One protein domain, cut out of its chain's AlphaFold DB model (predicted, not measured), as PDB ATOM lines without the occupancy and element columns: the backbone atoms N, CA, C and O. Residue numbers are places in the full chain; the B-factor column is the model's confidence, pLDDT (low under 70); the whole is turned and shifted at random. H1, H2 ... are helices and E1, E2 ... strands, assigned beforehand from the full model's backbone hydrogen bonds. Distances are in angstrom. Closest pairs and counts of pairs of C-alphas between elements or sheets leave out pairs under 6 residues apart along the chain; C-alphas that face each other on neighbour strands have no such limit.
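Overview. This is residues 2 to 145 of the 147 residues of the protein "Hypothetical protein" of Calcidiscus leptoporus (UniProt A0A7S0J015). A long rod has a helical hairpin, H4 and H5, as one half and a small head of two strand hairpins, E1 with E2 and E3 with E4, at the other end. H3 makes the shaft between them: it starts at the head and leads into H4 nearly in line, while H1 runs beside it the opposite way and short H2 packs on its first residues. The printed part has 144 residues, with five named helices and four named strands in the order H1, H2, E1, E2, H3, H4, H5, E3, E4; it is mostly helix, and each of its two sheets is an antiparallel pair, E1 - E2 and E3 - E4. It is only just loose, close to extended, with a radius of gyration of the C-alphas of 21.5 A, and spans 72 by 27 by 19 A.

Along the chain. H1 is residues 2 to 19, 25.8 A from first to last C-alpha, and begins with C-alpha 2 at (-26.668, -7.743, 10.589). H2, residues 21 to 26, is followed by strand E1, residues 28 to 31, and strand E2, residues 37 to 41. H3, residues 42 to 59, follows E2 directly; it is 24.9 A long, with C-alpha 42 at (-56.149, -18.450, -1.109). H4 is residues 62 to 78, 24.6 A long. H5, residues 86 to 111, is the longest helix at 37.0 A and has a kink of 26 degrees near residue 105. Strand E3 is residues 115 to 119, 13.2 A long, and strand E4 is residues 140 to 144, 13.1 A long, ending with C-alpha 144 at (-47.606, -28.906, -3.036).

Arrangement. H1 touches H3 at a shallow tilt of 30 degrees, opposite ways, the closest C-alphas being those of Val 9 and Asn 57, 5.1 A apart. H2 touches H3 with residues 42 to 46 of H3 alone, at a shallow tilt of 21 degrees, opposite ways; the closest C-alphas are those of Met 24 and Ala 45, 5.3 A. E1 and E2 form an antiparallel hairpin at 149 degrees, with N 30 and O 39 within hydrogen-bond range at 2.9 A. E3 and E4 form another antiparallel hairpin, at 151 degrees, with N 118 and O 141 within hydrogen-bond range at 2.9 A. Between the two sheets, the closest C-alphas of E1 and E4 are those of Ile 30 and Cys 143, 5.0 A apart, while E2 and E3 are apart. The closest C-alphas of H3 and E1 are those of Val 28 and Ala 45, 5.3 A, and those of H3 and E3 are Ala 44 and Ile 118, 7.2 A. H3 and H4 meet only through their link. H4 and H5 form a helical hairpin; residues 93 to 104 of H5 alone touch H4, at a steep tilt of 40 degrees, opposite ways, closest at the C-alphas of Pro 64 and Ser 100, 5.6 A. In H1 and H2 every O i to N i+4 pair is within hydrogen-bond range; in H3 it is 13 of 14, in H4 10 of 13 and in H5 20 of 22.

Size, cuts and confidence. The two C-alphas farthest apart, those of Pro 81 and Gly 135, are 72.3 A from each other. The printed part has no cut. The link from E3 to E4, residues 120 to 139, is long, and the link from H4 to H5, with 7 residues, is short but not tight; the other links are tight. The mean pLDDT of the printed part is 73.3, and 53 residues are under 70, among them residues 57 to 69, 72 to 84 and 125 to 135.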
ATOM      1  N   ALA A   2     -25.217  -7.987  10.571       60.91
ATOM      2  CA  ALA A   2     -26.668  -7.743  10.589       60.91
ATOM      3  C   ALA A   2     -27.215  -6.963   9.371       60.91
ATOM      4  O   ALA A   2     -28.205  -7.383   8.784       60.91
ATOM      5  N   VAL A   3     -26.550  -5.877   8.952       66.38
ATOM      6  CA  VAL A   3     -26.976  -5.057   7.794       66.38
ATOM      7  C   VAL A   3     -27.017  -5.857   6.478       66.38
ATOM      8  O   VAL A   3     -28.064  -5.865   5.833       66.38
ATOM      9  N   PRO A   4     -25.950  -6.582   6.076       75.19
ATOM     10  CA  PRO A   4     -26.004  -7.397   4.862       75.19
ATOM     11  C   PRO A   4     -26.971  -8.583   4.976       75.19
ATOM     12  O   PRO A   4     -27.615  -8.921   3.991       75.19
ATOM     13  N   TYR A   5     -27.138  -9.174   6.165       72.88
ATOM     14  CA  TYR A   5     -28.091 -10.271   6.359       72.88
ATOM     15  C   TYR A   5     -29.535  -9.810   6.149       72.88
ATOM     16  O   TYR A   5     -30.255 -10.399   5.348       72.88
ATOM     17  N   ALA A   6     -29.935  -8.710   6.794       76.88
ATOM     18  CA  ALA A   6     -31.273  -8.150   6.637       76.88
ATOM     19  C   ALA A   6     -31.577  -7.794   5.171       76.88
ATOM     20  O   ALA A   6     -32.679  -8.061   4.697       76.88
ATOM     21  N   ALA A   7     -30.594  -7.260   4.437       80.56
ATOM     22  CA  ALA A   7     -30.739  -6.959   3.015       80.56
ATOM     23  C   ALA A   7     -30.963  -8.221   2.162       80.56
ATOM     24  O   ALA A   7     -31.857  -8.234   1.320       80.56
ATOM     25  N   VAL A   8     -30.197  -9.294   2.397       79.44
ATOM     26  CA  VAL A   8     -30.348 -10.570   1.674       79.44
ATOM     27  C   VAL A   8     -31.702 -11.218   1.972       79.44
ATOM     28  O   VAL A   8     -32.389 -11.644   1.044       79.44
ATOM     29  N   VAL A   9     -32.116 -11.244   3.243       80.25
ATOM     30  CA  VAL A   9     -33.427 -11.772   3.648       80.25
ATOM     31  C   VAL A   9     -34.555 -10.974   2.998       80.25
ATOM     32  O   VAL A   9     -35.457 -11.566   2.410       80.25
ATOM     33  N   ALA A  10     -34.495  -9.641   3.055       81.19
ATOM     34  CA  ALA A  10     -35.513  -8.764   2.484       81.19
ATOM     35  C   ALA A  10     -35.598  -8.895   0.956       81.19
ATOM     36  O   ALA A  10     -36.696  -9.020   0.416       81.19
ATOM     37  N   ALA A  11     -34.459  -8.932   0.258       82.94
ATOM     38  CA  ALA A  11     -34.419  -9.117  -1.191       82.94
ATOM     39  C   ALA A  11     -34.966 -10.492  -1.607       82.94
ATOM     40  O   ALA A  11     -35.772 -10.586  -2.533       82.94
ATOM     41  N   GLY A  12     -34.586 -11.556  -0.891       82.38
ATOM     42  CA  GLY A  12     -35.120 -12.896  -1.125       82.38
ATOM     43  C   GLY A  12     -36.624 -12.968  -0.863       82.38
ATOM     44  O   GLY A  12     -37.363 -13.558  -1.655       82.38
ATOM     45  N   ALA A  13     -37.090 -12.363   0.235       80.75
ATOM     46  CA  ALA A  13     -38.503 -12.308   0.594       80.75
ATOM     47  C   ALA A  13     -39.319 -11.563  -0.467       80.75
ATOM     48  O   ALA A  13     -40.337 -12.085  -0.912       80.75
ATOM     49  N   ALA A  14     -38.837 -10.403  -0.924       83.88
ATOM     50  CA  ALA A  14     -39.473  -9.637  -1.988       83.88
ATOM     51  C   ALA A  14     -39.541 -10.435  -3.298       83.88
ATOM     52  O   ALA A  14     -40.603 -10.507  -3.906       83.88
ATOM     53  N   ASN A  15     -38.451 -11.097  -3.703       84.69
ATOM     54  CA  ASN A  15     -38.432 -11.900  -4.925       84.69
ATOM     55  C   ASN A  15     -39.482 -13.024  -4.895       84.69
ATOM     56  O   ASN A  15     -40.249 -13.173  -5.840       84.69
ATOM     57  N   VAL A  16     -39.569 -13.773  -3.788       80.81
ATOM     58  CA  VAL A  16     -40.581 -14.835  -3.625       80.81
ATOM     59  C   VAL A  16     -41.997 -14.257  -3.568       80.81
ATOM     60  O   VAL A  16     -42.916 -14.835  -4.143       80.81
ATOM     61  N   ALA A  17     -42.183 -13.116  -2.900       82.19
ATOM     62  CA  ALA A  17     -43.479 -12.451  -2.837       82.19
ATOM     63  C   ALA A  17     -43.958 -12.014  -4.230       82.19
ATOM     64  O   ALA A  17     -45.120 -12.227  -4.558       82.19
ATOM     65  N   PHE A  18     -43.073 -11.468  -5.069       84.12
ATOM     66  CA  PHE A  18     -43.419 -11.067  -6.434       84.12
ATOM     67  C   PHE A  18     -43.696 -12.260  -7.347       84.12
ATOM     68  O   PHE A  18     -44.678 -12.237  -8.085       84.12
ATOM     69  N   THR A  19     -42.883 -13.320  -7.293       81.81
ATOM     70  CA  THR A  19     -43.102 -14.490  -8.158       81.81
ATOM     71  C   THR A  19     -44.375 -15.254  -7.798       81.81
ATOM     72  O   THR A  19     -45.032 -15.776  -8.695       81.81
ATOM     73  N   ARG A  20     -44.759 -15.287  -6.514       81.06
ATOM     74  CA  ARG A  20     -45.953 -16.007  -6.031       81.06
ATOM     75  C   ARG A  20     -47.161 -15.104  -5.765       81.06
ATOM     76  O   ARG A  20     -48.181 -15.576  -5.269       81.06
ATOM     77  N   MET A  21     -47.097 -13.828  -6.148       80.62
ATOM     78  CA  MET A  21     -48.229 -12.896  -6.053       80.62
ATOM     79  C   MET A  21     -49.493 -13.419  -6.772       80.62
ATOM     80  O   MET A  21     -50.567 -13.374  -6.171       80.62
ATOM     81  N   PRO A  22     -49.406 -14.029  -7.978       80.94
ATOM     82  CA  PRO A  22     -50.582 -14.594  -8.645       80.94
ATOM     83  C   PRO A  22     -51.204 -15.777  -7.893       80.94
ATOM     84  O   PRO A  22     -52.414 -15.977  -7.967       80.94
ATOM     85  N   GLU A  23     -50.398 -16.559  -7.167       77.62
ATOM     86  CA  GLU A  23     -50.883 -17.668  -6.334       77.62
ATOM     87  C   GLU A  23     -51.633 -17.143  -5.105       77.62
ATOM     88  O   GLU A  23     -52.638 -17.723  -4.706       77.62
ATOM     89  N   MET A  24     -51.200 -16.015  -4.534       78.69
ATOM     90  CA  MET A  24     -51.914 -15.363  -3.430       78.69
ATOM     91  C   MET A  24     -53.272 -14.794  -3.869       78.69
ATOM     92  O   MET A  24     -54.220 -14.806  -3.087       78.69
ATOM     93  N   GLU A  25     -53.388 -14.319  -5.113       78.75
ATOM     94  CA  GLU A  25     -54.642 -13.770  -5.648       78.75
ATOM     95  C   GLU A  25     -55.620 -14.851  -6.133       78.75
ATOM     96  O   GLU A  25     -56.826 -14.766  -5.865       78.75
ATOM     97  N   LYS A  26     -55.112 -15.861  -6.854       80.19
ATOM     98  CA  LYS A  26     -55.916 -16.924  -7.484       80.19
ATOM     99  C   LYS A  26     -56.118 -18.145  -6.585       80.19
ATOM    100  O   LYS A  26     -57.090 -18.866  -6.776       80.19
ATOM    101  N   GLY A  27     -55.252 -18.332  -5.592       77.50
ATOM    102  CA  GLY A  27     -55.216 -19.495  -4.712       77.50
ATOM    103  C   GLY A  27     -54.404 -20.659  -5.282       77.50
ATOM    104  O   GLY A  27     -54.020 -20.670  -6.453       77.50
ATOM    105  N   VAL A  28     -54.137 -21.646  -4.427       81.38
ATOM    106  CA  VAL A  28     -53.403 -22.877  -4.760       81.38
ATOM    107  C   VAL A  28     -54.302 -24.093  -4.590       81.38
ATOM    108  O   VAL A  28     -55.178 -24.104  -3.723       81.38
ATOM    109  N   ALA A  29     -54.091 -25.109  -5.427       79.88
ATOM    110  CA  ALA A  29     -54.822 -26.364  -5.328       79.88
ATOM    111  C   ALA A  29     -54.449 -27.097  -4.032       79.88
ATOM    112  O   ALA A  29     -53.268 -27.284  -3.734       79.88
ATOM    113  N   ILE A  30     -55.464 -27.508  -3.283       79.62
ATOM    114  CA  ILE A  30     -55.330 -28.303  -2.066       79.62
ATOM    115  C   ILE A  30     -55.850 -29.713  -2.327       79.62
ATOM    116  O   ILE A  30     -56.864 -29.897  -3.003       79.62
ATOM    117  N   ALA A  31     -55.145 -30.703  -1.793       79.69
ATOM    118  CA  ALA A  31     -55.514 -32.105  -1.883       79.69
ATOM    119  C   ALA A  31     -55.645 -32.722  -0.488       79.69
ATOM    120  O   ALA A  31     -55.042 -32.247   0.478       79.69
ATOM    121  N   ASP A  32     -56.436 -33.782  -0.382       77.75
ATOM    122  CA  ASP A  32     -56.479 -34.624   0.809       77.75
ATOM    123  C   ASP A  32     -55.273 -35.586   0.847       77.75
ATOM    124  O   ASP A  32     -54.563 -35.767  -0.144       77.75
ATOM    125  N   ALA A  33     -55.053 -36.254   1.978       73.00
ATOM    126  CA  ALA A  33     -54.039 -37.293   2.156       73.00
ATOM    127  C   ALA A  33     -54.190 -38.475   1.176       73.00
ATOM    128  O   ALA A  33     -53.213 -39.171   0.901       73.00
ATOM    129  N   ASN A  34     -55.393 -38.686   0.632       69.38
ATOM    130  CA  ASN A  34     -55.671 -39.698  -0.390       69.38
ATOM    131  C   ASN A  34     -55.313 -39.235  -1.820       69.38
ATOM    132  O   ASN A  34     -55.381 -40.034  -2.751       69.38
ATOM    133  N   GLY A  35     -54.897 -37.975  -2.003       69.31
ATOM    134  CA  GLY A  35     -54.543 -37.395  -3.304       69.31
ATOM    135  C   GLY A  35     -55.717 -36.774  -4.067       69.31
ATOM    136  O   GLY A  35     -55.525 -36.281  -5.178       69.31
ATOM    137  N   ASP A  36     -56.913 -36.757  -3.477       75.12
ATOM    138  CA  ASP A  36     -58.098 -36.144  -4.071       75.12
ATOM    139  C   ASP A  36     -58.044 -34.618  -3.952       75.12
ATOM    140  O   ASP A  36     -57.837 -34.068  -2.869       75.12
ATOM    141  N   VAL A  37     -58.234 -33.915  -5.071       77.44
ATOM    142  CA  VAL A  37     -58.214 -32.447  -5.106       77.44
ATOM    143  C   VAL A  37     -59.501 -31.912  -4.479       77.44
ATOM    144  O   VAL A  37     -60.587 -32.075  -5.032       77.44
ATOM    145  N   LEU A  38     -59.367 -31.237  -3.338       74.44
ATOM    146  CA  LEU A  38     -60.482 -30.673  -2.570       74.44
ATOM    147  C   LEU A  38     -60.934 -29.313  -3.112       74.44
ATOM    148  O   LEU A  38     -62.066 -28.896  -2.884       74.44
ATOM    149  N   GLY A  39     -60.053 -28.606  -3.825       78.88
ATOM    150  CA  GLY A  39     -60.357 -27.310  -4.424       78.88
ATOM    151  C   GLY A  39     -59.150 -26.383  -4.470       78.88
ATOM    152  O   GLY A  39     -58.005 -26.827  -4.419       78.88
ATOM    153  N   VAL A  40     -59.412 -25.080  -4.579       81.31
ATOM    154  CA  VAL A  40     -58.390 -24.025  -4.617       81.31
ATOM    155  C   VAL A  40     -58.595 -23.107  -3.418       81.31
ATOM    156  O   VAL A  40     -59.695 -22.594  -3.239       81.31
ATOM    157  N   SER A  41     -57.551 -22.874  -2.618       79.94
ATOM    158  CA  SER A  41     -57.615 -21.971  -1.460       79.94
ATOM    159  C   SER A  41     -56.580 -20.854  -1.528       79.94
ATOM    160  O   SER A  41     -55.404 -21.069  -1.845       79.94
ATOM    161  N   LYS A  42     -57.011 -19.640  -1.172       79.81
ATOM    162  CA  LYS A  42     -56.149 -18.450  -1.109       79.81
ATOM    163  C   LYS A  42     -55.351 -18.390   0.187       79.81
ATOM    164  O   LYS A  42     -54.164 -18.071   0.165       79.81
ATOM    165  N   GLN A  43     -55.952 -18.757   1.320       77.44
ATOM    166  CA  GLN A  43     -55.247 -18.770   2.609       77.44
ATOM    167  C   GLN A  43     -54.126 -19.816   2.650       77.44
ATOM    168  O   GLN A  43     -53.049 -19.555   3.201       77.44
ATOM    169  N   ALA A  44     -54.337 -20.964   1.998       76.25
ATOM    170  CA  ALA A  44     -53.293 -21.967   1.807       76.25
ATOM    171  C   ALA A  44     -52.105 -21.409   1.008       76.25
ATOM    172  O   ALA A  44     -50.951 -21.670   1.364       76.25
ATOM    173  N   ALA A  45     -52.372 -20.589  -0.016       77.56
ATOM    174  CA  ALA A  45     -51.345 -19.953  -0.836       77.56
ATOM    175  C   ALA A  45     -50.502 -18.981  -0.006       77.56
ATOM    176  O   ALA A  45     -49.280 -19.111   0.057       77.56
ATOM    177  N   VAL A  46     -51.151 -18.061   0.716       79.56
ATOM    178  CA  VAL A  46     -50.466 -17.078   1.573       79.56
ATOM    179  C   VAL A  46     -49.612 -17.774   2.633       79.56
ATOM    180  O   VAL A  46     -48.433 -17.460   2.794       79.56
ATOM    181  N   THR A  47     -50.170 -18.773   3.320       77.81
ATOM    182  CA  THR A  47     -49.450 -19.526   4.356       77.81
ATOM    183  C   THR A  47     -48.243 -20.263   3.777       77.81
ATOM    184  O   THR A  47     -47.171 -20.280   4.386       77.81
ATOM    185  N   SER A  48     -48.384 -20.839   2.584       73.12
ATOM    186  CA  SER A  48     -47.298 -21.532   1.888       73.12
ATOM    187  C   SER A  48     -46.183 -20.577   1.465       73.12
ATOM    188  O   SER A  48     -45.005 -20.892   1.658       73.12
ATOM    189  N   VAL A  49     -46.524 -19.385   0.969       77.12
ATOM    190  CA  VAL A  49     -45.561 -18.329   0.621       77.12
ATOM    191  C   VAL A  49     -44.801 -17.868   1.862       77.12
ATOM    192  O   VAL A  49     -43.571 -17.868   1.860       77.12
ATOM    193  N   VAL A  50     -45.502 -17.557   2.955       77.75
ATOM    194  CA  VAL A  50     -44.881 -17.110   4.212       77.75
ATOM    195  C   VAL A  50     -43.956 -18.185   4.784       77.75
ATOM    196  O   VAL A  50     -42.808 -17.891   5.128       77.75
ATOM    197  N   LYS A  51     -44.406 -19.447   4.826       74.69
ATOM    198  CA  LYS A  51     -43.564 -20.578   5.250       74.69
ATOM    199  C   LYS A  51     -42.327 -20.722   4.364       74.69
ATOM    200  O   LYS A  51     -41.245 -20.964   4.891       74.69
ATOM    201  N   THR A  52     -42.469 -20.532   3.053       76.69
ATOM    202  CA  THR A  52     -41.355 -20.600   2.093       76.69
ATOM    203  C   THR A  52     -40.353 -19.469   2.300       76.69
ATOM    204  O   THR A  52     -39.146 -19.709   2.270       76.69
ATOM    205  N   ILE A  53     -40.822 -18.245   2.552       76.50
ATOM    206  CA  ILE A  53     -39.958 -17.100   2.858       76.50
ATOM    207  C   ILE A  53     -39.177 -17.366   4.149       76.50
ATOM    208  O   ILE A  53     -37.959 -17.188   4.171       76.50
ATOM    209  N   MET A  54     -39.839 -17.865   5.193       75.56
ATOM    210  CA  MET A  54     -39.182 -18.201   6.459       75.56
ATOM    211  C   MET A  54     -38.138 -19.310   6.292       75.56
ATOM    212  O   MET A  54     -36.991 -19.157   6.713       75.56
ATOM    213  N   SER A  55     -38.483 -20.407   5.616       73.00
ATOM    214  CA  SER A  55     -37.542 -21.506   5.402       73.00
ATOM    215  C   SER A  55     -36.360 -21.098   4.529       73.00
ATOM    216  O   SER A  55     -35.209 -21.337   4.887       73.00
ATOM    217  N   ARG A  56     -36.640 -20.477   3.376       70.75
ATOM    218  CA  ARG A  56     -35.654 -20.272   2.312       70.75
ATOM    219  C   ARG A  56     -34.820 -19.011   2.509       70.75
ATOM    220  O   ARG A  56     -33.637 -19.026   2.199       70.75
ATOM    221  N   ASN A  57     -35.412 -17.941   3.032       69.19
ATOM    222  CA  ASN A  57     -34.760 -16.633   3.090       69.19
ATOM    223  C   ASN A  57     -34.364 -16.218   4.506       69.19
ATOM    224  O   ASN A  57     -33.588 -15.282   4.638       69.19
ATOM    225  N   VAL A  58     -34.844 -16.896   5.555       65.25
ATOM    226  CA  VAL A  58     -34.427 -16.610   6.939       65.25
ATOM    227  C   VAL A  58     -33.468 -17.688   7.443       65.25
ATOM    228  O   VAL A  58     -32.338 -17.366   7.804       65.25
ATOM    229  N   CYS A  59     -33.845 -18.969   7.394       64.75
ATOM    230  CA  CYS A  59     -32.995 -20.043   7.924       64.75
ATOM    231  C   CYS A  59     -31.759 -20.348   7.063       64.75
ATOM    232  O   CYS A  59     -30.654 -20.459   7.592       64.75
ATOM    233  N   LEU A  60     -31.912 -20.479   5.741       67.94
ATOM    234  CA  LEU A  60     -30.797 -20.875   4.871       67.94
ATOM    235  C   LEU A  60     -29.644 -19.870   4.780       67.94
ATOM    236  O   LEU A  60     -28.507 -20.327   4.854       67.94
ATOM    237  N   PRO A  61     -29.857 -18.543   4.634       66.94
ATOM    238  CA  PRO A  61     -28.743 -17.609   4.459       66.94
ATOM    239  C   PRO A  61     -27.869 -17.443   5.706       66.94
ATOM    240  O   PRO A  61     -26.765 -16.912   5.595       66.94
ATOM    241  N   ILE A  62     -28.296 -17.945   6.871       68.00
ATOM    242  CA  ILE A  62     -27.466 -17.956   8.082       68.00
ATOM    243  C   ILE A  62     -26.209 -18.813   7.864       68.00
ATOM    244  O   ILE A  62     -25.116 -18.393   8.235       68.00
ATOM    245  N   ALA A  63     -26.330 -19.969   7.205       65.00
ATOM    246  CA  ALA A  63     -25.202 -20.869   6.969       65.00
ATOM    247  C   ALA A  63     -24.097 -20.250   6.079       65.00
ATOM    248  O   ALA A  63     -22.969 -20.135   6.558       65.00
ATOM    249  N   PRO A  64     -24.364 -19.780   4.841       64.75
ATOM    250  CA  PRO A  64     -23.355 -19.175   3.974       64.75
ATOM    251  C   PRO A  64     -22.929 -17.765   4.407       64.75
ATOM    252  O   PRO A  64     -21.932 -17.273   3.900       64.75
ATOM    253  N   MET A  65     -23.623 -17.093   5.336       67.50
ATOM    254  CA  MET A  65     -23.105 -15.845   5.921       67.50
ATOM    255  C   MET A  65     -22.184 -16.067   7.121       67.50
ATOM    256  O   MET A  65     -21.349 -15.206   7.388       67.50
ATOM    257  N   LEU A  66     -22.321 -17.180   7.849       68.94
ATOM    258  CA  LEU A  66     -21.494 -17.470   9.024       68.94
ATOM    259  C   LEU A  66     -20.276 -18.340   8.682       68.94
ATOM    260  O   LEU A  66     -19.192 -18.117   9.221       68.94
ATOM    261  N   LEU A  67     -20.439 -19.310   7.774       69.06
ATOM    262  CA  LEU A  67     -19.385 -20.261   7.401       69.06
ATOM    263  C   LEU A  67     -18.158 -19.585   6.777       69.06
ATOM    264  O   LEU A  67     -17.059 -19.823   7.277       69.06
ATOM    265  N   PRO A  68     -18.290 -18.728   5.745       68.50
ATOM    266  CA  PRO A  68     -17.141 -18.096   5.113       68.50
ATOM    267  C   PRO A  68     -16.300 -17.229   6.058       68.50
ATOM    268  O   PRO A  68     -15.097 -17.461   6.087       68.50
ATOM    269  N   PRO A  69     -16.843 -16.304   6.881       69.81
ATOM    270  CA  PRO A  69     -16.008 -15.497   7.773       69.81
ATOM    271  C   PRO A  69     -15.341 -16.318   8.886       69.81
ATOM    272  O   PRO A  69     -14.202 -16.024   9.247       69.81
ATOM    273  N   LEU A  70     -15.994 -17.370   9.397       72.00
ATOM    274  CA  LEU A  70     -15.378 -18.283  10.367       72.00
ATOM    275  C   LEU A  70     -14.230 -19.081   9.740       72.00
ATOM    276  O   LEU A  70     -13.144 -19.151  10.313       72.00
ATOM    277  N   ALA A  71     -14.446 -19.630   8.544       70.25
ATOM    278  CA  ALA A  71     -13.429 -20.383   7.825       70.25
ATOM    279  C   ALA A  71     -12.289 -19.489   7.299       70.25
ATOM    280  O   ALA A  71     -11.138 -19.913   7.287       70.25
ATOM    281  N   MET A  72     -12.552 -18.227   6.944       67.25
ATOM    282  CA  MET A  72     -11.499 -17.258   6.617       67.25
ATOM    283  C   MET A  72     -10.685 -16.860   7.856       67.25
ATOM    284  O   MET A  72      -9.475 -16.655   7.753       67.25
ATOM    285  N   GLY A  73     -11.315 -16.805   9.037       69.31
ATOM    286  CA  GLY A  73     -10.634 -16.586  10.314       69.31
ATOM    287  C   GLY A  73      -9.622 -17.685  10.644       69.31
ATOM    288  O   GLY A  73      -8.481 -17.388  11.000       69.31
ATOM    289  N   SER A  74      -9.995 -18.950  10.452       68.75
ATOM    290  CA  SER A  74      -9.084 -20.087  10.626       68.75
ATOM    291  C   SER A  74      -8.056 -20.203   9.494       68.75
ATOM    292  O   SER A  74      -6.884 -20.467   9.763       68.75
ATOM    293  N   LEU A  75      -8.429 -19.916   8.241       66.94
ATOM    294  CA  LEU A  75      -7.501 -19.921   7.104       66.94
ATOM    295  C   LEU A  75      -6.424 -18.827   7.218       66.94
ATOM    296  O   LEU A  75      -5.278 -19.055   6.832       66.94
ATOM    297  N   ARG A  76      -6.752 -17.668   7.809       64.69
ATOM    298  CA  ARG A  76      -5.781 -16.606   8.135       64.69
ATOM    299  C   ARG A  76      -4.692 -17.066   9.097       64.69
ATOM    300  O   ARG A  76      -3.559 -16.607   8.978       64.69
ATOM    301  N   LEU A  77      -5.043 -17.933  10.045       65.25
ATOM    302  CA  LEU A  77      -4.116 -18.485  11.034       65.25
ATOM    303  C   LEU A  77      -3.263 -19.613  10.441       65.25
ATOM    304  O   LEU A  77      -2.086 -19.719  10.770       65.25
ATOM    305  N   LEU A  78      -3.838 -20.424   9.546       64.12
ATOM    306  CA  LEU A  78      -3.158 -21.569   8.935       64.12
ATOM    307  C   LEU A  78      -2.237 -21.183   7.767       64.12
ATOM    308  O   LEU A  78      -1.186 -21.793   7.591       64.12
ATOM    309  N   VAL A  79      -2.619 -20.189   6.956       64.50
ATOM    310  CA  VAL A  79      -1.880 -19.801   5.740       64.50
ATOM    311  C   VAL A  79      -1.716 -18.270   5.654       64.50
ATOM    312  O   VAL A  79      -2.309 -17.609   4.799       64.50
ATOM    313  N   PRO A  80      -0.859 -17.661   6.496       60.22
ATOM    314  CA  PRO A  80      -0.631 -16.215   6.497       60.22
ATOM    315  C   PRO A  80      -0.193 -15.590   5.148       60.22
ATOM    316  O   PRO A  80      -0.624 -14.466   4.877       60.22
ATOM    317  N   PRO A  81       0.595 -16.236   4.252       58.50
ATOM    318  CA  PRO A  81       1.003 -15.587   3.000       58.50
ATOM    319  C   PRO A  81      -0.140 -15.429   1.984       58.50
ATOM    320  O   PRO A  81      -0.103 -14.496   1.182       58.50
ATOM    321  N   ILE A  82      -1.178 -16.275   2.039       60.44
ATOM    322  CA  ILE A  82      -2.282 -16.267   1.063       60.44
ATOM    323  C   ILE A  82      -3.201 -15.052   1.232       60.44
ATOM    324  O   ILE A  82      -3.789 -14.561   0.273       60.44
ATOM    325  N   THR A  83      -3.267 -14.521   2.456       59.75
ATOM    326  CA  THR A  83      -4.084 -13.350   2.806       59.75
ATOM    327  C   THR A  83      -3.341 -12.022   2.663       59.75
ATOM    328  O   THR A  83      -3.947 -10.957   2.780       59.75
ATOM    329  N   ARG A  84      -2.033 -12.068   2.373       63.44
ATOM    330  CA  ARG A  84      -1.171 -10.889   2.190       63.44
ATOM    331  C   ARG A  84      -1.318 -10.269   0.800       63.44
ATOM    332  O   ARG A  84      -1.166  -9.062   0.635       63.44
ATOM    333  N   VAL A  85      -1.630 -11.096  -0.193       72.19
ATOM    334  CA  VAL A  85      -1.886 -10.694  -1.578       72.19
ATOM    335  C   VAL A  85      -3.387 -10.492  -1.794       72.19
ATOM    336  O   VAL A  85      -4.167 -11.440  -1.842       72.19
ATOM    337  N   ARG A  86      -3.788  -9.224  -1.944       70.31
ATOM    338  CA  ARG A  86      -5.188  -8.783  -2.067       70.31
ATOM    339  C   ARG A  86      -6.033  -9.579  -3.085       70.31
ATOM    340  O   ARG A  86      -7.134  -9.967  -2.709       70.31
ATOM    341  N   PRO A  87      -5.571  -9.873  -4.320       78.00
ATOM    342  CA  PRO A  87      -6.394 -10.622  -5.274       78.00
ATOM    343  C   PRO A  87      -6.584 -12.094  -4.885       78.00
ATOM    344  O   PRO A  87      -7.657 -12.646  -5.103       78.00
ATOM    345  N   LEU A  88      -5.581 -12.726  -4.271       77.12
ATOM    346  CA  LEU A  88      -5.657 -14.132  -3.868       77.12
ATOM    347  C   LEU A  88      -6.539 -14.320  -2.629       77.12
ATOM    348  O   LEU A  88      -7.274 -15.299  -2.544       77.12
ATOM    349  N   ALA A  89      -6.522 -13.348  -1.712       74.00
ATOM    350  CA  ALA A  89      -7.434 -13.309  -0.574       74.00
ATOM    351  C   ALA A  89      -8.899 -13.220  -1.032       74.00
ATOM    352  O   ALA A  89      -9.737 -13.987  -0.566       74.00
ATOM    353  N   VAL A  90      -9.184 -12.336  -1.996       79.06
ATOM    354  CA  VAL A  90     -10.525 -12.193  -2.584       79.06
ATOM    355  C   VAL A  90     -10.934 -13.464  -3.331       79.06
ATOM    356  O   VAL A  90     -12.053 -13.933  -3.157       79.06
ATOM    357  N   ALA A  91     -10.033 -14.061  -4.120       82.75
ATOM    358  CA  ALA A  91     -10.319 -15.309  -4.823       82.75
ATOM    359  C   ALA A  91     -10.665 -16.448  -3.848       82.75
ATOM    360  O   ALA A  91     -11.671 -17.123  -4.039       82.75
ATOM    361  N   ALA A  92      -9.889 -16.614  -2.773       79.56
ATOM    362  CA  ALA A  92     -10.146 -17.630  -1.755       79.56
ATOM    363  C   ALA A  92     -11.487 -17.412  -1.032       79.56
ATOM    364  O   ALA A  92     -12.229 -18.368  -0.812       79.56
ATOM    365  N   GLU A  93     -11.823 -16.162  -0.704       75.88
ATOM    366  CA  GLU A  93     -13.098 -15.814  -0.072       75.88
ATOM    367  C   GLU A  93     -14.285 -16.120  -0.995       75.88
ATOM    368  O   GLU A  93     -15.236 -16.782  -0.580       75.88
ATOM    369  N   VAL A  94     -14.200 -15.734  -2.272       81.62
ATOM    370  CA  VAL A  94     -15.236 -16.024  -3.274       81.62
ATOM    371  C   VAL A  94     -15.386 -17.530  -3.497       81.62
ATOM    372  O   VAL A  94     -16.511 -18.023  -3.537       81.62
ATOM    373  N   SER A  95     -14.286 -18.281  -3.593       83.62
ATOM    374  CA  SER A  95     -14.328 -19.742  -3.737       83.62
ATOM    375  C   SER A  95     -14.976 -20.426  -2.534       83.62
ATOM    376  O   SER A  95     -15.756 -21.361  -2.703       83.62
ATOM    377  N   LEU A  96     -14.695 -19.949  -1.322       80.50
ATOM    378  CA  LEU A  96     -15.266 -20.487  -0.091       80.50
ATOM    379  C   LEU A  96     -16.766 -20.185   0.021       80.50
ATOM    380  O   LEU A  96     -17.548 -21.070   0.367       80.50
ATOM    381  N   VAL A  97     -17.182 -18.965  -0.335       79.06
ATOM    382  CA  VAL A  97     -18.601 -18.601  -0.440       79.06
ATOM    383  C   VAL A  97     -19.290 -19.477  -1.488       79.06
ATOM    384  O   VAL A  97     -20.326 -20.072  -1.191       79.06
ATOM    385  N   ALA A  98     -18.701 -19.636  -2.674       82.75
ATOM    386  CA  ALA A  98     -19.261 -20.457  -3.744       82.75
ATOM    387  C   ALA A  98     -19.427 -21.927  -3.326       82.75
ATOM    388  O   ALA A  98     -20.500 -22.501  -3.511       82.75
ATOM    389  N   ALA A  99     -18.407 -22.516  -2.694       83.12
ATOM    390  CA  ALA A  99     -18.487 -23.867  -2.151       83.12
ATOM    391  C   ALA A  99     -19.579 -23.978  -1.076       83.12
ATOM    392  O   ALA A  99     -20.380 -24.910  -1.106       83.12
ATOM    393  N   SER A 100     -19.671 -23.007  -0.161       79.50
ATOM    394  CA  SER A 100     -20.698 -23.019   0.886       79.50
ATOM    395  C   SER A 100     -22.117 -22.992   0.312       79.50
ATOM    396  O   SER A 100     -22.975 -23.728   0.789       79.50
ATOM    397  N   ILE A 101     -22.358 -22.216  -0.752       79.19
ATOM    398  CA  ILE A 101     -23.659 -22.155  -1.433       79.19
ATOM    399  C   ILE A 101     -23.948 -23.476  -2.153       79.19
ATOM    400  O   ILE A 101     -25.068 -23.980  -2.075       79.19
ATOM    401  N   PHE A 102     -22.939 -24.058  -2.807       83.12
ATOM    402  CA  PHE A 102     -23.072 -25.328  -3.521       83.12
ATOM    403  C   PHE A 102     -23.484 -26.479  -2.594       83.12
ATOM    404  O   PHE A 102     -24.317 -27.293  -2.976       83.12
ATOM    405  N   PHE A 103     -22.958 -26.520  -1.366       80.19
ATOM    406  CA  PHE A 103     -23.366 -27.501  -0.353       80.19
ATOM    407  C   PHE A 103     -24.654 -27.119   0.384       80.19
ATOM    408  O   PHE A 103     -25.444 -27.996   0.732       80.19
ATOM    409  N   ALA A 104     -24.907 -25.830   0.613       76.81
ATOM    410  CA  ALA A 104     -26.121 -25.380   1.290       76.81
ATOM    411  C   ALA A 104     -27.387 -25.660   0.470       76.81
ATOM    412  O   ALA A 104     -28.428 -25.964   1.045       76.81
ATOM    413  N   LEU A 105     -27.310 -25.586  -0.863       77.38
ATOM    414  CA  LEU A 105     -28.451 -25.811  -1.749       77.38
ATOM    415  C   LEU A 105     -29.065 -27.228  -1.648       77.38
ATOM    416  O   LEU A 105     -30.270 -27.315  -1.417       77.38
ATOM    417  N   PRO A 106     -28.317 -28.342  -1.775       79.94
ATOM    418  CA  PRO A 106     -28.886 -29.681  -1.614       79.94
ATOM    419  C   PRO A 106     -29.383 -29.933  -0.185       79.94
ATOM    420  O   PRO A 106     -30.436 -30.539  -0.002       79.94
ATOM    421  N   VAL A 107     -28.683 -29.412   0.829       74.50
ATOM    422  CA  VAL A 107     -29.110 -29.507   2.236       74.50
ATOM    423  C   VAL A 107     -30.436 -28.774   2.453       74.50
ATOM    424  O   VAL A 107     -31.323 -29.281   3.134       74.50
ATOM    425  N   ALA A 108     -30.611 -27.612   1.825       69.44
ATOM    426  CA  ALA A 108     -31.853 -26.855   1.883       69.44
ATOM    427  C   ALA A 108     -33.046 -27.630   1.323       69.44
ATOM    428  O   ALA A 108     -34.120 -27.625   1.924       69.44
ATOM    429  N   ILE A 109     -32.845 -28.287   0.182       71.19
ATOM    430  CA  ILE A 109     -33.876 -29.092  -0.475       71.19
ATOM    431  C   ILE A 109     -34.227 -30.307   0.397       71.19
ATOM    432  O   ILE A 109     -35.399 -30.641   0.527       71.19
ATOM    433  N   ALA A 110     -33.239 -30.922   1.054       74.31
ATOM    434  CA  ALA A 110     -33.464 -32.060   1.944       74.31
ATOM    435  C   ALA A 110     -34.209 -31.692   3.243       74.31
ATOM    436  O   ALA A 110     -35.022 -32.473   3.729       74.31
ATOM    437  N   ILE A 111     -33.940 -30.515   3.818       70.31
ATOM    438  CA  ILE A 111     -34.543 -30.079   5.091       70.31
ATOM    439  C   ILE A 111     -35.985 -29.595   4.909       70.31
ATOM    440  O   ILE A 111     -36.807 -29.760   5.812       70.31
ATOM    441  N   PHE A 112     -36.305 -28.971   3.774       66.69
ATOM    442  CA  PHE A 112     -37.618 -28.375   3.553       66.69
ATOM    443  C   PHE A 112     -38.432 -29.194   2.550       66.69
ATOM    444  O   PHE A 112     -38.322 -28.942   1.350       66.69
ATOM    445  N   PRO A 113     -39.298 -30.115   3.022       64.31
ATOM    446  CA  PRO A 113     -40.113 -30.931   2.136       64.31
ATOM    447  C   PRO A 113     -40.998 -30.049   1.254       64.31
ATOM    448  O   PRO A 113     -41.494 -28.989   1.671       64.31
ATOM    449  N   GLN A 114     -41.146 -30.500   0.012       63.47
ATOM    450  CA  GLN A 114     -41.864 -29.810  -1.052       63.47
ATOM    451  C   GLN A 114     -43.381 -29.830  -0.819       63.47
ATOM    452  O   GLN A 114     -44.082 -28.930  -1.255       63.47
ATOM    453  N   GLU A 115     -43.882 -30.769  -0.020       65.75
ATOM    454  CA  GLU A 115     -45.281 -30.823   0.407       65.75
ATOM    455  C   GLU A 115     -45.456 -30.218   1.806       65.75
ATOM    456  O   GLU A 115     -44.695 -30.513   2.732       65.75
ATOM    457  N   ILE A 116     -46.455 -29.343   1.970       69.19
ATOM    458  CA  ILE A 116     -46.852 -28.811   3.278       69.19
ATOM    459  C   ILE A 116     -48.202 -29.398   3.657       69.19
ATOM    460  O   ILE A 116     -49.157 -29.310   2.891       69.19
ATOM    461  N   GLN A 117     -48.294 -29.870   4.895       73.25
ATOM    462  CA  GLN A 117     -49.570 -30.116   5.553       73.25
ATOM    463  C   GLN A 117     -50.029 -28.834   6.257       73.25
ATOM    464  O   GLN A 117     -49.294 -28.244   7.064       73.25
ATOM    465  N   ILE A 118     -51.223 -28.361   5.916       74.19
ATOM    466  CA  ILE A 118     -51.856 -27.192   6.532       74.19
ATOM    467  C   ILE A 118     -53.092 -27.684   7.295       74.19
ATOM    468  O   ILE A 118     -53.895 -28.414   6.715       74.19
ATOM    469  N   PRO A 119     -53.246 -27.348   8.590       74.69
ATOM    470  CA  PRO A 119     -54.427 -27.742   9.348       74.69
ATOM    471  C   PRO A 119     -55.656 -27.034   8.791       74.69
ATOM    472  O   PRO A 119     -55.606 -25.830   8.543       74.69
ATOM    473  N   VAL A 120     -56.757 -27.770   8.647       71.94
ATOM    474  CA  VAL A 120     -58.002 -27.262   8.055       71.94
ATOM    475  C   VAL A 120     -58.540 -26.042   8.804       71.94
ATOM    476  O   VAL A 120     -59.035 -25.131   8.166       71.94
ATOM    477  N   SER A 121     -58.330 -25.955  10.120       69.25
ATOM    478  CA  SER A 121     -58.726 -24.812  10.961       69.25
ATOM    479  C   SER A 121     -58.057 -23.474  10.619       69.25
ATOM    480  O   SER A 121     -58.488 -22.435  11.119       69.25
ATOM    481  N   ALA A 122     -56.985 -23.493   9.822       68.88
ATOM    482  CA  ALA A 122     -56.286 -22.306   9.338       68.88
ATOM    483  C   ALA A 122     -56.662 -21.935   7.890       68.88
ATOM    484  O   ALA A 122     -56.012 -21.059   7.315       68.88
ATOM    485  N   LEU A 123     -57.642 -22.625   7.292       70.88
ATOM    486  CA  LEU A 123     -58.168 -22.349   5.954       70.88
ATOM    487  C   LEU A 123     -59.509 -21.594   6.012       70.88
ATOM    488  O   LEU A 123     -60.009 -21.211   7.069       70.88
ATOM    489  N   GLU A 124     -60.079 -21.325   4.836       73.62
ATOM    490  CA  GLU A 124     -61.390 -20.695   4.708       73.62
ATOM    491  C   GLU A 124     -62.489 -21.597   5.309       73.62
ATOM    492  O   GLU A 124     -62.407 -22.825   5.202       73.62
ATOM    493  N   PRO A 125     -63.557 -21.017   5.895       69.38
ATOM    494  CA  PRO A 125     -64.631 -21.781   6.535       69.38
ATOM    495  C   PRO A 125     -65.361 -22.736   5.576       69.38
ATOM    496  O   PRO A 125     -65.996 -23.686   6.030       69.38
ATOM    497  N   GLU A 126     -65.229 -22.524   4.264       68.25
ATOM    498  CA  GLU A 126     -65.702 -23.424   3.204       68.25
ATOM    499  C   GLU A 126     -65.037 -24.811   3.264       68.25
ATOM    500  O   GLU A 126     -65.667 -25.808   2.921       68.25
ATOM    501  N   PHE A 127     -63.802 -24.897   3.770       68.88
ATOM    502  CA  PHE A 127     -63.040 -26.143   3.878       68.88
ATOM    503  C   PHE A 127     -63.141 -26.798   5.268       68.88
ATOM    504  O   PHE A 127     -62.751 -27.951   5.425       68.88
ATOM    505  N   HIS A 128     -63.708 -26.111   6.273       67.31
ATOM    506  CA  HIS A 128     -63.788 -26.589   7.666       67.31
ATOM    507  C   HIS A 128     -64.733 -27.775   7.892       67.31
ATOM    508  O   HIS A 128     -64.575 -28.497   8.872       67.31
ATOM    509  N   ASN A 129     -65.707 -27.973   7.003       66.94
ATOM    510  CA  ASN A 129     -66.698 -29.049   7.108       66.94
ATOM    511  C   ASN A 129     -66.471 -30.163   6.079       66.94
ATOM    512  O   ASN A 129     -67.379 -30.957   5.827       66.94
ATOM    513  N   LEU A 130     -65.293 -30.210   5.449       67.19
ATOM    514  CA  LEU A 130     -65.002 -31.257   4.483       67.19
ATOM    515  C   LEU A 130     -64.783 -32.598   5.178       67.19
ATOM    516  O   LEU A 130     -64.073 -32.718   6.180       67.19
ATOM    517  N   VAL A 131     -65.420 -33.610   4.606       64.88
ATOM    518  CA  VAL A 131     -65.323 -35.007   5.008       64.88
ATOM    519  C   VAL A 131     -64.626 -35.786   3.901       64.88
ATOM    520  O   VAL A 131     -64.921 -35.588   2.724       64.88
ATOM    521  N   ASP A 132     -63.704 -36.660   4.291       63.59
ATOM    522  CA  ASP A 132     -63.045 -37.610   3.391       63.59
ATOM    523  C   ASP A 132     -64.101 -38.563   2.786       63.59
ATOM    524  O   ASP A 132     -65.203 -38.722   3.324       63.59
ATOM    525  N   ALA A 133     -63.760 -39.282   1.716       62.00
ATOM    526  CA  ALA A 133     -64.583 -40.309   1.072       62.00
ATOM    527  C   ALA A 133     -65.079 -41.407   2.044       62.00
ATOM    528  O   ALA A 133     -66.009 -42.153   1.737       62.00
ATOM    529  N   LYS A 134     -64.474 -41.499   3.235       64.38
ATOM    530  CA  LYS A 134     -64.828 -42.413   4.334       64.38
ATOM    531  C   LYS A 134     -65.712 -41.773   5.419       64.38
ATOM    532  O   LYS A 134     -65.971 -42.411   6.436       64.38
ATOM    533  N   GLY A 135     -66.151 -40.525   5.233       64.25
ATOM    534  CA  GLY A 135     -67.010 -39.787   6.165       64.25
ATOM    535  C   GLY A 135     -66.300 -39.247   7.413       64.25
ATOM    536  O   GLY A 135     -66.969 -38.877   8.374       64.25
ATOM    537  N   GLN A 136     -64.963 -39.221   7.430       71.31
ATOM    538  CA  GLN A 136     -64.177 -38.672   8.540       71.31
ATOM    539  C   GLN A 136     -63.835 -37.198   8.285       71.31
ATOM    540  O   GLN A 136     -63.573 -36.840   7.138       71.31
ATOM    541  N   PRO A 137     -63.819 -36.335   9.317       70.75
ATOM    542  CA  PRO A 137     -63.474 -34.926   9.152       70.75
ATOM    543  C   PRO A 137     -62.007 -34.769   8.736       70.75
ATOM    544  O   PRO A 137     -61.098 -35.261   9.412       70.75
ATOM    545  N   ILE A 138     -61.769 -34.051   7.636       69.44
ATOM    546  CA  ILE A 138     -60.415 -33.773   7.154       69.44
ATOM    547  C   ILE A 138     -59.761 -32.796   8.134       69.44
ATOM    548  O   ILE A 138     -60.246 -31.690   8.357       69.44
ATOM    549  N   THR A 139     -58.665 -33.218   8.766       70.50
ATOM    550  CA  THR A 139     -57.956 -32.394   9.766       70.50
ATOM    551  C   THR A 139     -56.775 -31.637   9.149       70.50
ATOM    552  O   THR A 139     -56.416 -30.553   9.616       70.50
ATOM    553  N   TYR A 140     -56.198 -32.164   8.063       73.19
ATOM    554  CA  TYR A 140     -55.050 -31.590   7.365       73.19
ATOM    555  C   TYR A 140     -55.229 -31.697   5.855       73.19
ATOM    556  O   TYR A 140     -55.658 -32.733   5.364       73.19
ATOM    557  N   VAL A 141     -54.838 -30.649   5.133       75.12
ATOM    558  CA  VAL A 141     -54.751 -30.657   3.668       75.12
ATOM    559  C   VAL A 141     -53.296 -30.617   3.233       75.12
ATOM    560  O   VAL A 141     -52.464 -29.942   3.848       75.12
ATOM    561  N   VAL A 142     -52.993 -31.338   2.162       76.19
ATOM    562  CA  VAL A 142     -51.686 -31.344   1.518       76.19
ATOM    563  C   VAL A 142     -51.704 -30.312   0.399       76.19
ATOM    564  O   VAL A 142     -52.537 -30.352  -0.505       76.19
ATOM    565  N   CYS A 143     -50.771 -29.368   0.458       69.94
ATOM    566  CA  CYS A 143     -50.503 -28.444  -0.631       69.94
ATOM    567  C   CYS A 143     -49.081 -28.686  -1.126       69.94
ATOM    568  O   CYS A 143     -48.125 -28.676  -0.340       69.94
ATOM    569  N   ASN A 144     -48.927 -28.873  -2.432       67.44
ATOM    570  CA  ASN A 144     -47.606 -28.906  -3.036       67.44
ATOM    571  C   ASN A 144     -47.069 -27.465  -3.064       67.44
ATOM    572  O   ASN A 144     -47.724 -26.567  -3.601       67.44
ATOM    573  N   LYS A 145     -45.906 -27.208  -2.452       60.34
ATOM    574  CA  LYS A 145     -45.169 -25.957  -2.669       60.34
ATOM    575  C   LYS A 145     -44.716 -26.028  -4.114       60.34
ATOM    576  O   LYS A 145     -43.739 -26.714  -4.404       60.34
TER     577      LYS A 145